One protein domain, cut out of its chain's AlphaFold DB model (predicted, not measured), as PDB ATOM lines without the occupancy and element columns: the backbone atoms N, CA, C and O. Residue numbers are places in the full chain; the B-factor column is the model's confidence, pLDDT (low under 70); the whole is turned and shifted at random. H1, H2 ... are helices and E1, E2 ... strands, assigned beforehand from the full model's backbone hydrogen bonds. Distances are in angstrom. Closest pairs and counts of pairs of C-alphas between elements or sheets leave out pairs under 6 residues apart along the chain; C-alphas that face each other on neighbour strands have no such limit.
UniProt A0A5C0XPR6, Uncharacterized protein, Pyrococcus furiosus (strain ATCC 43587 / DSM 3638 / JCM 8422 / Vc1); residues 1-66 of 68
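This is residues 1 to 66 of the 68 residues of an uncharacterized protein of Pyrococcus furiosus (strain ATCC 43587 / DSM 3638 / JCM 8422 / Vc1) (UniProt A0A5C0XPR6). A strongly twisted mixed sheet, order E1 E3 E4 E5 E2, has helix H1 over one face, making two layers. Along the 66 printed residues come E1 H1 E2 E3 E4 E5. The mixed-class whole is compact, radius of gyration of the C-alphas 11.6 A, and spans 39 by 25 by 19 A.

E4 is residues 46 to 53, 23.0 A long; E5 is 59 to 66, ending at C-alpha (161.924, 71.339, 111.225). E3 is 36 to 39, E2 22 to 24, E1 2 to 5 from C-alpha (173.360, 60.338, 109.717), and H1 8 to 18.

E3, E4 and E5 form a meander of successive antiparallel neighbours, N 50 and O 63 within hydrogen-bond range at 2.9 A. E1 is parallel to E3, N 37 and O 2 at 2.8 A. H1, its O i to N i+4 pairs within range, is on the sheet, height 7.9 A, along the strands.

The printed part has no cut; link E2 to E3 is long; no printed residue's pLDDT is under 70.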
ATOM      1  N   MET A   1     171.915  58.155 105.796       72.19
ATOM      2  CA  MET A   1     171.323  59.189 106.671       72.19
ATOM      3  C   MET A   1     172.030  59.134 108.011       72.19
ATOM      4  O   MET A   1     172.054  58.069 108.618       72.19
ATOM      5  N   VAL A   2     172.634  60.240 108.441       92.06
ATOM      6  CA  VAL A   2     173.360  60.338 109.717       92.06
ATOM      7  C   VAL A   2     172.478  61.032 110.754       92.06
ATOM      8  O   VAL A   2     171.808  62.011 110.438       92.06
ATOM      9  N   VAL A   3     172.461  60.541 111.994       94.50
ATOM     10  CA  VAL A   3     171.720  61.173 113.098       94.50
ATOM     11  C   VAL A   3     172.703  61.919 113.994       94.50
ATOM     12  O   VAL A   3     173.649  61.325 114.505       94.50
ATOM     13  N   ILE A   4     172.464  63.211 114.211       95.12
ATOM     14  CA  ILE A   4     173.302  64.074 115.048       95.12
ATOM     15  C   ILE A   4     172.504  64.466 116.288       95.12
ATOM     16  O   ILE A   4     171.457  65.097 116.177       95.12
ATOM     17  N   LYS A   5     172.999  64.131 117.482       95.81
ATOM     18  CA  LYS A   5     172.390  64.564 118.750       95.81
ATOM     19  C   LYS A   5     172.971  65.917 119.169       95.81
ATOM     20  O   LYS A   5     174.030  65.966 119.789       95.81
ATOM     21  N   LYS A   6     172.313  67.016 118.802       95.19
ATOM     22  CA  LYS A   6     172.742  68.396 119.110       95.19
ATOM     23  C   LYS A   6     171.523  69.316 119.111       95.19
ATOM     24  O   LYS A   6     170.524  69.008 118.472       95.19
ATOM     25  N   ASN A   7     171.615  70.462 119.788       95.06
ATOM     26  CA  ASN A   7     170.609  71.515 119.659       95.06
ATOM     27  C   ASN A   7     170.501  71.951 118.171       95.06
ATOM     28  O   ASN A   7     171.505  72.418 117.616       95.06
ATOM     29  N   PRO A   8     169.325  71.807 117.523       94.81
ATOM     30  CA  PRO A   8     169.176  72.089 116.099       94.81
ATOM     31  C   PRO A   8     169.383  73.559 115.729       94.81
ATOM     32  O   PRO A   8     169.921  73.845 114.666       94.81
ATOM     33  N   GLU A   9     169.015  74.496 116.602       93.38
ATOM     34  CA  GLU A   9     169.183  75.932 116.350       93.38
ATOM     35  C   GLU A   9     170.660  76.315 116.315       93.38
ATOM     36  O   GLU A   9     171.102  77.031 115.417       93.38
ATOM     37  N   VAL A  10     171.448  75.776 117.250       94.88
ATOM     38  CA  VAL A  10     172.906  75.953 117.255       94.88
ATOM     39  C   VAL A  10     173.514  75.341 115.996       94.88
ATOM     40  O   VAL A  10     174.342  75.980 115.356       94.88
ATOM     41  N   PHE A  11     173.083  74.139 115.607       94.69
ATOM     42  CA  PHE A  11     173.580  73.477 114.401       94.69
ATOM     43  C   PHE A  11     173.281  74.280 113.126       94.69
ATOM     44  O   PHE A  11     174.184  74.522 112.330       94.69
ATOM     45  N   LEU A  12     172.044  74.747 112.949       94.56
ATOM     46  CA  LEU A  12     171.656  75.570 111.798       94.56
ATOM     47  C   LEU A  12     172.385  76.915 111.782       94.56
ATOM     48  O   LEU A  12     172.761  77.398 110.716       94.56
ATOM     49  N   ARG A  13     172.608  77.519 112.953       95.56
ATOM     50  CA  ARG A  13     173.410  78.741 113.069       95.56
ATOM     51  C   ARG A  13     174.852  78.500 112.637       95.56
ATOM     52  O   ARG A  13     175.411  79.346 111.951       95.56
ATOM     53  N   ASP A  14     175.445  77.375 113.028       95.62
ATOM     54  CA  ASP A  14     176.797  77.013 112.603       95.62
ATOM     55  C   ASP A  14     176.834  76.812 111.077       95.62
ATOM     56  O   ASP A  14     177.722  77.354 110.427       95.62
ATOM     57  N   LEU A  15     175.839  76.149 110.476       94.81
ATOM     58  CA  LEU A  15     175.745  76.014 109.014       94.81
ATOM     59  C   LEU A  15     175.662  77.367 108.301       94.81
ATOM     60  O   LEU A  15     176.416  77.599 107.364       94.81
ATOM     61  N   LYS A  16     174.819  78.286 108.783       95.44
ATOM     62  CA  LYS A  16     174.684  79.647 108.225       95.44
ATOM     63  C   LYS A  16     175.962  80.484 108.302       95.44
ATOM     64  O   LYS A  16     176.048  81.505 107.638       95.44
ATOM     65  N   LYS A  17     176.930  80.100 109.140       96.19
ATOM     66  CA  LYS A  17     178.249  80.749 109.196       96.19
ATOM     67  C   LYS A  17     179.238  80.188 108.177       96.19
ATOM     68  O   LYS A  17     180.198  80.875 107.859       96.19
ATOM     69  N   HIS A  18     179.048  78.941 107.746       94.56
ATOM     70  CA  HIS A  18     179.978  78.242 106.856       94.56
ATOM     71  C   HIS A  18     179.490  78.193 105.406       94.56
ATOM     72  O   HIS A  18     180.308  78.021 104.510       94.56
ATOM     73  N   TYR A  19     178.181  78.313 105.181       94.25
ATOM     74  CA  TYR A  19     177.561  78.231 103.864       94.25
ATOM     75  C   TYR A  19     176.722  79.476 103.598       94.25
ATOM     76  O   TYR A  19     175.919  79.873 104.445       94.25
ATOM     77  N   ASP A  20     176.867  80.035 102.399       92.00
ATOM     78  CA  ASP A  20     176.172  81.260 101.989       92.00
ATOM     79  C   ASP A  20     174.666  81.039 101.789       92.00
ATOM     80  O   ASP A  20     173.847  81.909 102.089       92.00
ATOM     81  N   VAL A  21     174.281  79.846 101.324       95.06
ATOM     82  CA  VAL A  21     172.889  79.493 101.021       95.06
ATOM     83  C   VAL A  21     172.407  78.416 101.986       95.06
ATOM     84  O   VAL A  21     172.719  77.236 101.836       95.06
ATOM     85  N   VAL A  22     171.617  78.820 102.985       96.38
ATOM     86  CA  VAL A  22     170.954  77.910 103.934       96.38
ATOM     87  C   VAL A  22     169.481  78.286 104.062       96.38
ATOM     88  O   VAL A  22     169.136  79.278 104.710       96.38
ATOM     89  N   VAL A  23     168.601  77.480 103.471       95.44
ATOM     90  CA  VAL A  23     167.184  77.827 103.285       95.44
ATOM     91  C   VAL A  23     166.270  76.806 103.959       95.44
ATOM     92  O   VAL A  23     166.464  75.596 103.850       95.44
ATOM     93  N   LYS A  24     165.234  77.293 104.654       95.69
ATOM     94  CA  LYS A  24     164.148  76.436 105.141       95.69
ATOM     95  C   LYS A  24     163.225  76.106 103.971       95.69
ATOM     96  O   LYS A  24     162.627  77.016 103.404       95.69
ATOM     97  N   MET A  25     163.086  74.829 103.632       94.19
ATOM     98  CA  MET A  25     162.210  74.370 102.548       94.19
ATOM     99  C   MET A  25     161.378  73.172 103.014       94.19
ATOM    100  O   MET A  25     161.776  72.024 102.795       94.19
ATOM    101  N   PRO A  26     160.225  73.423 103.659       91.00
ATOM    102  CA  PRO A  26     159.325  72.361 104.087       91.00
ATOM    103  C   PRO A  26     158.881  71.512 102.895       91.00
ATOM    104  O   PRO A  26     158.672  72.034 101.800       91.00
ATOM    105  N   SER A  27     158.745  70.202 103.100       87.81
ATOM    106  CA  SER A  27     158.319  69.248 102.057       87.81
ATOM    107  C   SER A  27     159.215  69.184 100.810       87.81
ATOM    108  O   SER A  27     158.799  68.649  99.785       87.81
ATOM    109  N   SER A  28     160.448  69.691 100.880       90.75
ATOM    110  CA  SER A  28     161.399  69.595  99.773       90.75
ATOM    111  C   SER A  28     161.712  68.135  99.419       90.75
ATOM    112  O   SER A  28     161.984  67.315 100.299       90.75
ATOM    113  N   GLU A  29     161.756  67.820  98.122       91.56
ATOM    114  CA  GLU A  29     162.166  66.504  97.608       91.56
ATOM    115  C   GLU A  29     163.561  66.100  98.110       91.56
ATOM    116  O   GLU A  29     163.790  64.942  98.470       91.56
ATOM    117  N   TYR A  30     164.467  67.074  98.255       91.38
ATOM    118  CA  TYR A  30     165.813  66.871  98.794       91.38
ATOM    119  C   TYR A  30     165.806  66.348 100.238       91.38
ATOM    120  O   TYR A  30     166.769  65.722 100.678       91.38
ATOM    121  N   LEU A  31     164.720  66.558 100.988       93.44
ATOM    122  CA  LEU A  31     164.574  66.136 102.384       93.44
ATOM    123  C   LEU A  31     163.861  64.784 102.541       93.44
ATOM    124  O   LEU A  31     163.720  64.299 103.669       93.44
ATOM    125  N   LYS A  32     163.460  64.125 101.441       92.25
ATOM    126  CA  LYS A  32     162.970  62.733 101.478       92.25
ATOM    127  C   LYS A  32     164.068  61.748 101.882       92.25
ATOM    128  O   LYS A  32     163.785  60.748 102.536       92.25
ATOM    129  N   LYS A  33     165.323  62.043 101.527       92.50
ATOM    130  CA  LYS A  33     166.517  61.277 101.916       92.50
ATOM    131  C   LYS A  33     167.588  62.222 102.466       92.50
ATOM    132  O   LYS A  33     168.549  62.521 101.762       92.50
ATOM    133  N   PRO A  34     167.438  62.707 103.709       94.75
ATOM    134  CA  PRO A  34     168.323  63.733 104.221       94.75
ATOM    135  C   PRO A  34     169.736  63.213 104.484       94.75
ATOM    136  O   PRO A  34     169.931  62.061 104.901       94.75
ATOM    137  N   ASN A  35     170.730  64.087 104.299       95.06
ATOM    138  CA  ASN A  35     172.108  63.802 104.701       95.06
ATOM    139  C   ASN A  35     172.172  63.630 106.224       95.06
ATOM    140  O   ASN A  35     172.729  62.640 106.716       95.06
ATOM    141  N   PHE A  36     171.515  64.540 106.953       94.44
ATOM    142  CA  PHE A  36     171.498  64.565 108.411       94.44
ATOM    143  C   PHE A  36     170.085  64.696 108.976       94.44
ATOM    144  O   PHE A  36     169.240  65.419 108.449       94.44
ATOM    145  N   VAL A  37     169.858  64.050 110.117       95.69
ATOM    146  CA  VAL A  37     168.744  64.352 111.016       95.69
ATOM    147  C   VAL A  37     169.330  64.819 112.336       95.69
ATOM    148  O   VAL A  37     169.960  64.043 113.058       95.69
ATOM    149  N   VAL A  38     169.142  66.095 112.644       96.25
ATOM    150  CA  VAL A  38     169.600  66.706 113.889       96.25
ATOM    151  C   VAL A  38     168.489  66.575 114.914       96.25
ATOM    152  O   VAL A  38     167.382  67.052 114.688       96.25
ATOM    153  N   VAL A  39     168.777  65.908 116.023       96.38
ATOM    154  CA  VAL A  39     167.821  65.647 117.097       96.38
ATOM    155  C   VAL A  39     168.269  66.395 118.339       96.38
ATOM    156  O   VAL A  39     169.377  66.171 118.836       96.38
ATOM    157  N   ASP A  40     167.396  67.253 118.857       95.94
ATOM    158  CA  ASP A  40     167.590  67.874 120.159       95.94
ATOM    159  C   ASP A  40     167.486  66.798 121.253       95.94
ATOM    160  O   ASP A  40     166.416  66.207 121.422       95.94
ATOM    161  N   PRO A  41     168.553  66.527 122.023       94.44
ATOM    162  CA  PRO A  41     168.497  65.534 123.089       94.44
ATOM    163  C   PRO A  41     167.565  65.931 124.246       94.44
ATOM    164  O   PRO A  41     167.195  65.056 125.024       94.44
ATOM    165  N   LYS A  42     167.201  67.214 124.387       94.25
ATOM    166  CA  LYS A  42     166.325  67.700 125.466       94.25
ATOM    167  C   LYS A  42     164.847  67.623 125.097       94.25
ATOM    168  O   LYS A  42     164.051  67.137 125.888       94.25
ATOM    169  N   SER A  43     164.488  68.127 123.916       93.12
ATOM    170  CA  SER A  43     163.089  68.231 123.472       93.12
ATOM    171  C   SER A  43     162.651  67.099 122.541       93.12
ATOM    172  O   SER A  43     161.462  66.938 122.287       93.12
ATOM    173  N   GLY A  44     163.594  66.333 121.985       93.25
ATOM    174  CA  GLY A  44     163.320  65.350 120.938       93.25
ATOM    175  C   GLY A  44     163.032  65.963 119.563       93.25
ATOM    176  O   GLY A  44     162.863  65.206 118.604       93.25
ATOM    177  N   LYS A  45     163.013  67.303 119.441       93.88
ATOM    178  CA  LYS A  45     162.781  68.027 118.183       93.88
ATOM    179  C   LYS A  45     163.767  67.574 117.116       93.88
ATOM    180  O   LYS A  45     164.966  67.461 117.381       93.88
ATOM    181  N   LYS A  46     163.269  67.354 115.900       94.75
ATOM    182  CA  LYS A  46     164.070  66.874 114.771       94.75
ATOM    183  C   LYS A  46     164.115  67.913 113.663       94.75
ATOM    184  O   LYS A  46     163.106  68.520 113.323       94.75
ATOM    185  N   VAL A  47     165.293  68.085 113.080       95.81
ATOM    186  CA  VAL A  47     165.503  68.887 111.875       95.81
ATOM    187  C   VAL A  47     166.174  68.009 110.836       95.81
ATOM    188  O   VAL A  47     167.245  67.451 111.083       95.81
ATOM    189  N   LYS A  48     165.542  67.871 109.676       96.44
ATOM    190  CA  LYS A  48     166.140  67.221 108.509       96.44
ATOM    191  C   LYS A  48     166.983  68.247 107.771       96.44
ATOM    192  O   LYS A  48     166.549  69.384 107.610       96.44
ATOM    193  N   VAL A  49     168.167  67.847 107.325       96.44
ATOM    194  CA  VAL A  49     169.102  68.711 106.601       96.44
ATOM    195  C   VAL A  49     169.662  67.956 105.402       96.44
ATOM    196  O   VAL A  49     170.131  66.821 105.550       96.44
ATOM    197  N   SER A  50     169.657  68.609 104.243       96.50
ATOM    198  CA  SER A  50     170.264  68.109 103.011       96.50
ATOM    199  C   SER A  50     171.172  69.139 102.365       96.50
ATOM    200  O   SER A  50     170.894  70.334 102.392       96.50
ATOM    201  N   PHE A  51     172.241  68.640 101.759       95.50
ATOM    202  CA  PHE A  51     173.182  69.396 100.951       95.50
ATOM    203  C   PHE A  51     172.809  69.164  99.493       95.50
ATOM    204  O   PHE A  51     172.668  68.015  99.067       95.50
ATOM    205  N   ILE A  52     172.597  70.246  98.759       94.31
ATOM    206  CA  ILE A  52     172.248  70.211  97.346       94.31
ATOM    207  C   ILE A  52     173.524  70.432  96.554       94.31
ATOM    208  O   ILE A  52     174.271  71.378  96.814       94.31
ATOM    209  N   TYR A  53     173.734  69.557  95.583       93.06
ATOM    210  CA  TYR A  53     174.784  69.672  94.589       93.06
ATOM    211  C   TYR A  53     174.124  69.708  93.213       93.06
ATOM    212  O   TYR A  53     173.083  69.072  93.018       93.06
ATOM    213  N   LEU A  54     174.694  70.478  92.298       90.50
ATOM    214  CA  LEU A  54     174.317  70.490  90.891       90.50
ATOM    215  C   LEU A  54     174.836  69.221  90.200       90.50
ATOM    216  O   LEU A  54     175.620  68.456  90.767       90.50
ATOM    217  N   ASP A  55     174.390  68.994  88.967       90.06
ATOM    218  CA  ASP A  55     174.730  67.789  88.200       90.06
ATOM    219  C   ASP A  55     176.233  67.680  87.879       90.06
ATOM    220  O   ASP A  55     176.748  66.581  87.670       90.06
ATOM    221  N   ASP A  56     176.952  68.803  87.877       92.75
ATOM    222  CA  ASP A  56     178.412  68.874  87.736       92.75
ATOM    223  C   ASP A  56     179.172  68.640  89.058       92.75
ATOM    224  O   ASP A  56     180.403  68.608  89.077       92.75
ATOM    225  N   GLY A  57     178.447  68.429  90.160       90.25
ATOM    226  CA  GLY A  57     178.994  68.232  91.498       90.25
ATOM    227  C   GLY A  57     179.264  69.525  92.270       90.25
ATOM    228  O   GLY A  57     179.733  69.445  93.410       90.25
ATOM    229  N   GLU A  58     178.962  70.701  91.711       93.38
ATOM    230  CA  GLU A  58     179.106  71.975  92.415       93.38
ATOM    231  C   GLU A  58     178.094  72.086  93.562       93.38
ATOM    232  O   GLU A  58     176.935  71.690  93.450       93.38
ATOM    233  N   PHE A  59     178.525  72.623  94.703       93.19
ATOM    234  CA  PHE A  59     177.646  72.825  95.849       93.19
ATOM    235  C   PHE A  59     176.689  74.002  95.615       93.19
ATOM    236  O   PHE A  59     177.123  75.137  95.456       93.19
ATOM    237  N   ALA A  60     175.383  73.741  95.682       93.12
ATOM    238  CA  ALA A  60     174.346  74.747  95.458       93.12
ATOM    239  C   ALA A  60     173.802  75.366  96.757       93.12
ATOM    240  O   ALA A  60     173.339  76.506  96.762       93.12
ATOM    241  N   GLY A  61     173.804  74.619  97.866       95.50
ATOM    242  CA  GLY A  61     173.286  75.121  99.138       95.50
ATOM    243  C   GLY A  61     172.836  74.041 100.114       95.50
ATOM    244  O   GLY A  61     172.858  72.842  99.833       95.50
ATOM    245  N   VAL A  62     172.401  74.481 101.291       97.00
ATOM    246  CA  VAL A  62     171.813  73.627 102.325       97.00
ATOM    247  C   VAL A  62     170.319  73.905 102.429       97.00
ATOM    248  O   VAL A  62     169.899  75.054 102.579       97.00
ATOM    249  N   VAL A  63     169.513  72.849 102.438       96.69
ATOM    250  CA  VAL A  63     168.085  72.935 102.755       96.69
ATOM    251  C   VAL A  63     167.773  72.214 104.048       96.69
ATOM    252  O   VAL A  63     168.373  71.185 104.367       96.69
ATOM    253  N   TYR A  64     166.826  72.754 104.806       96.31
ATOM    254  CA  TYR A  64     166.380  72.134 106.045       96.31
ATOM    255  C   TYR A  64     164.876  72.252 106.261       96.31
ATOM    256  O   TYR A  64     164.218  73.145 105.727       96.31
ATOM    257  N   ASP A  65     164.359  71.352 107.089       95.38
ATOM    258  CA  ASP A  65     162.988  71.383 107.585       95.38
ATOM    259  C   ASP A  65     162.950  70.917 109.039       95.38
ATOM    260  O   ASP A  65     163.454  69.841 109.386       95.38
ATOM    261  N   ASP A  66     162.369  71.743 109.901       87.81
ATOM    262  CA  ASP A  66     161.924  71.339 111.225       87.81
ATOM    263  C   ASP A  66     160.646  70.523 111.082       87.81
ATOM    264  O   ASP A  66     159.543  71.060 111.021       87.81
TER     265      ASP A  66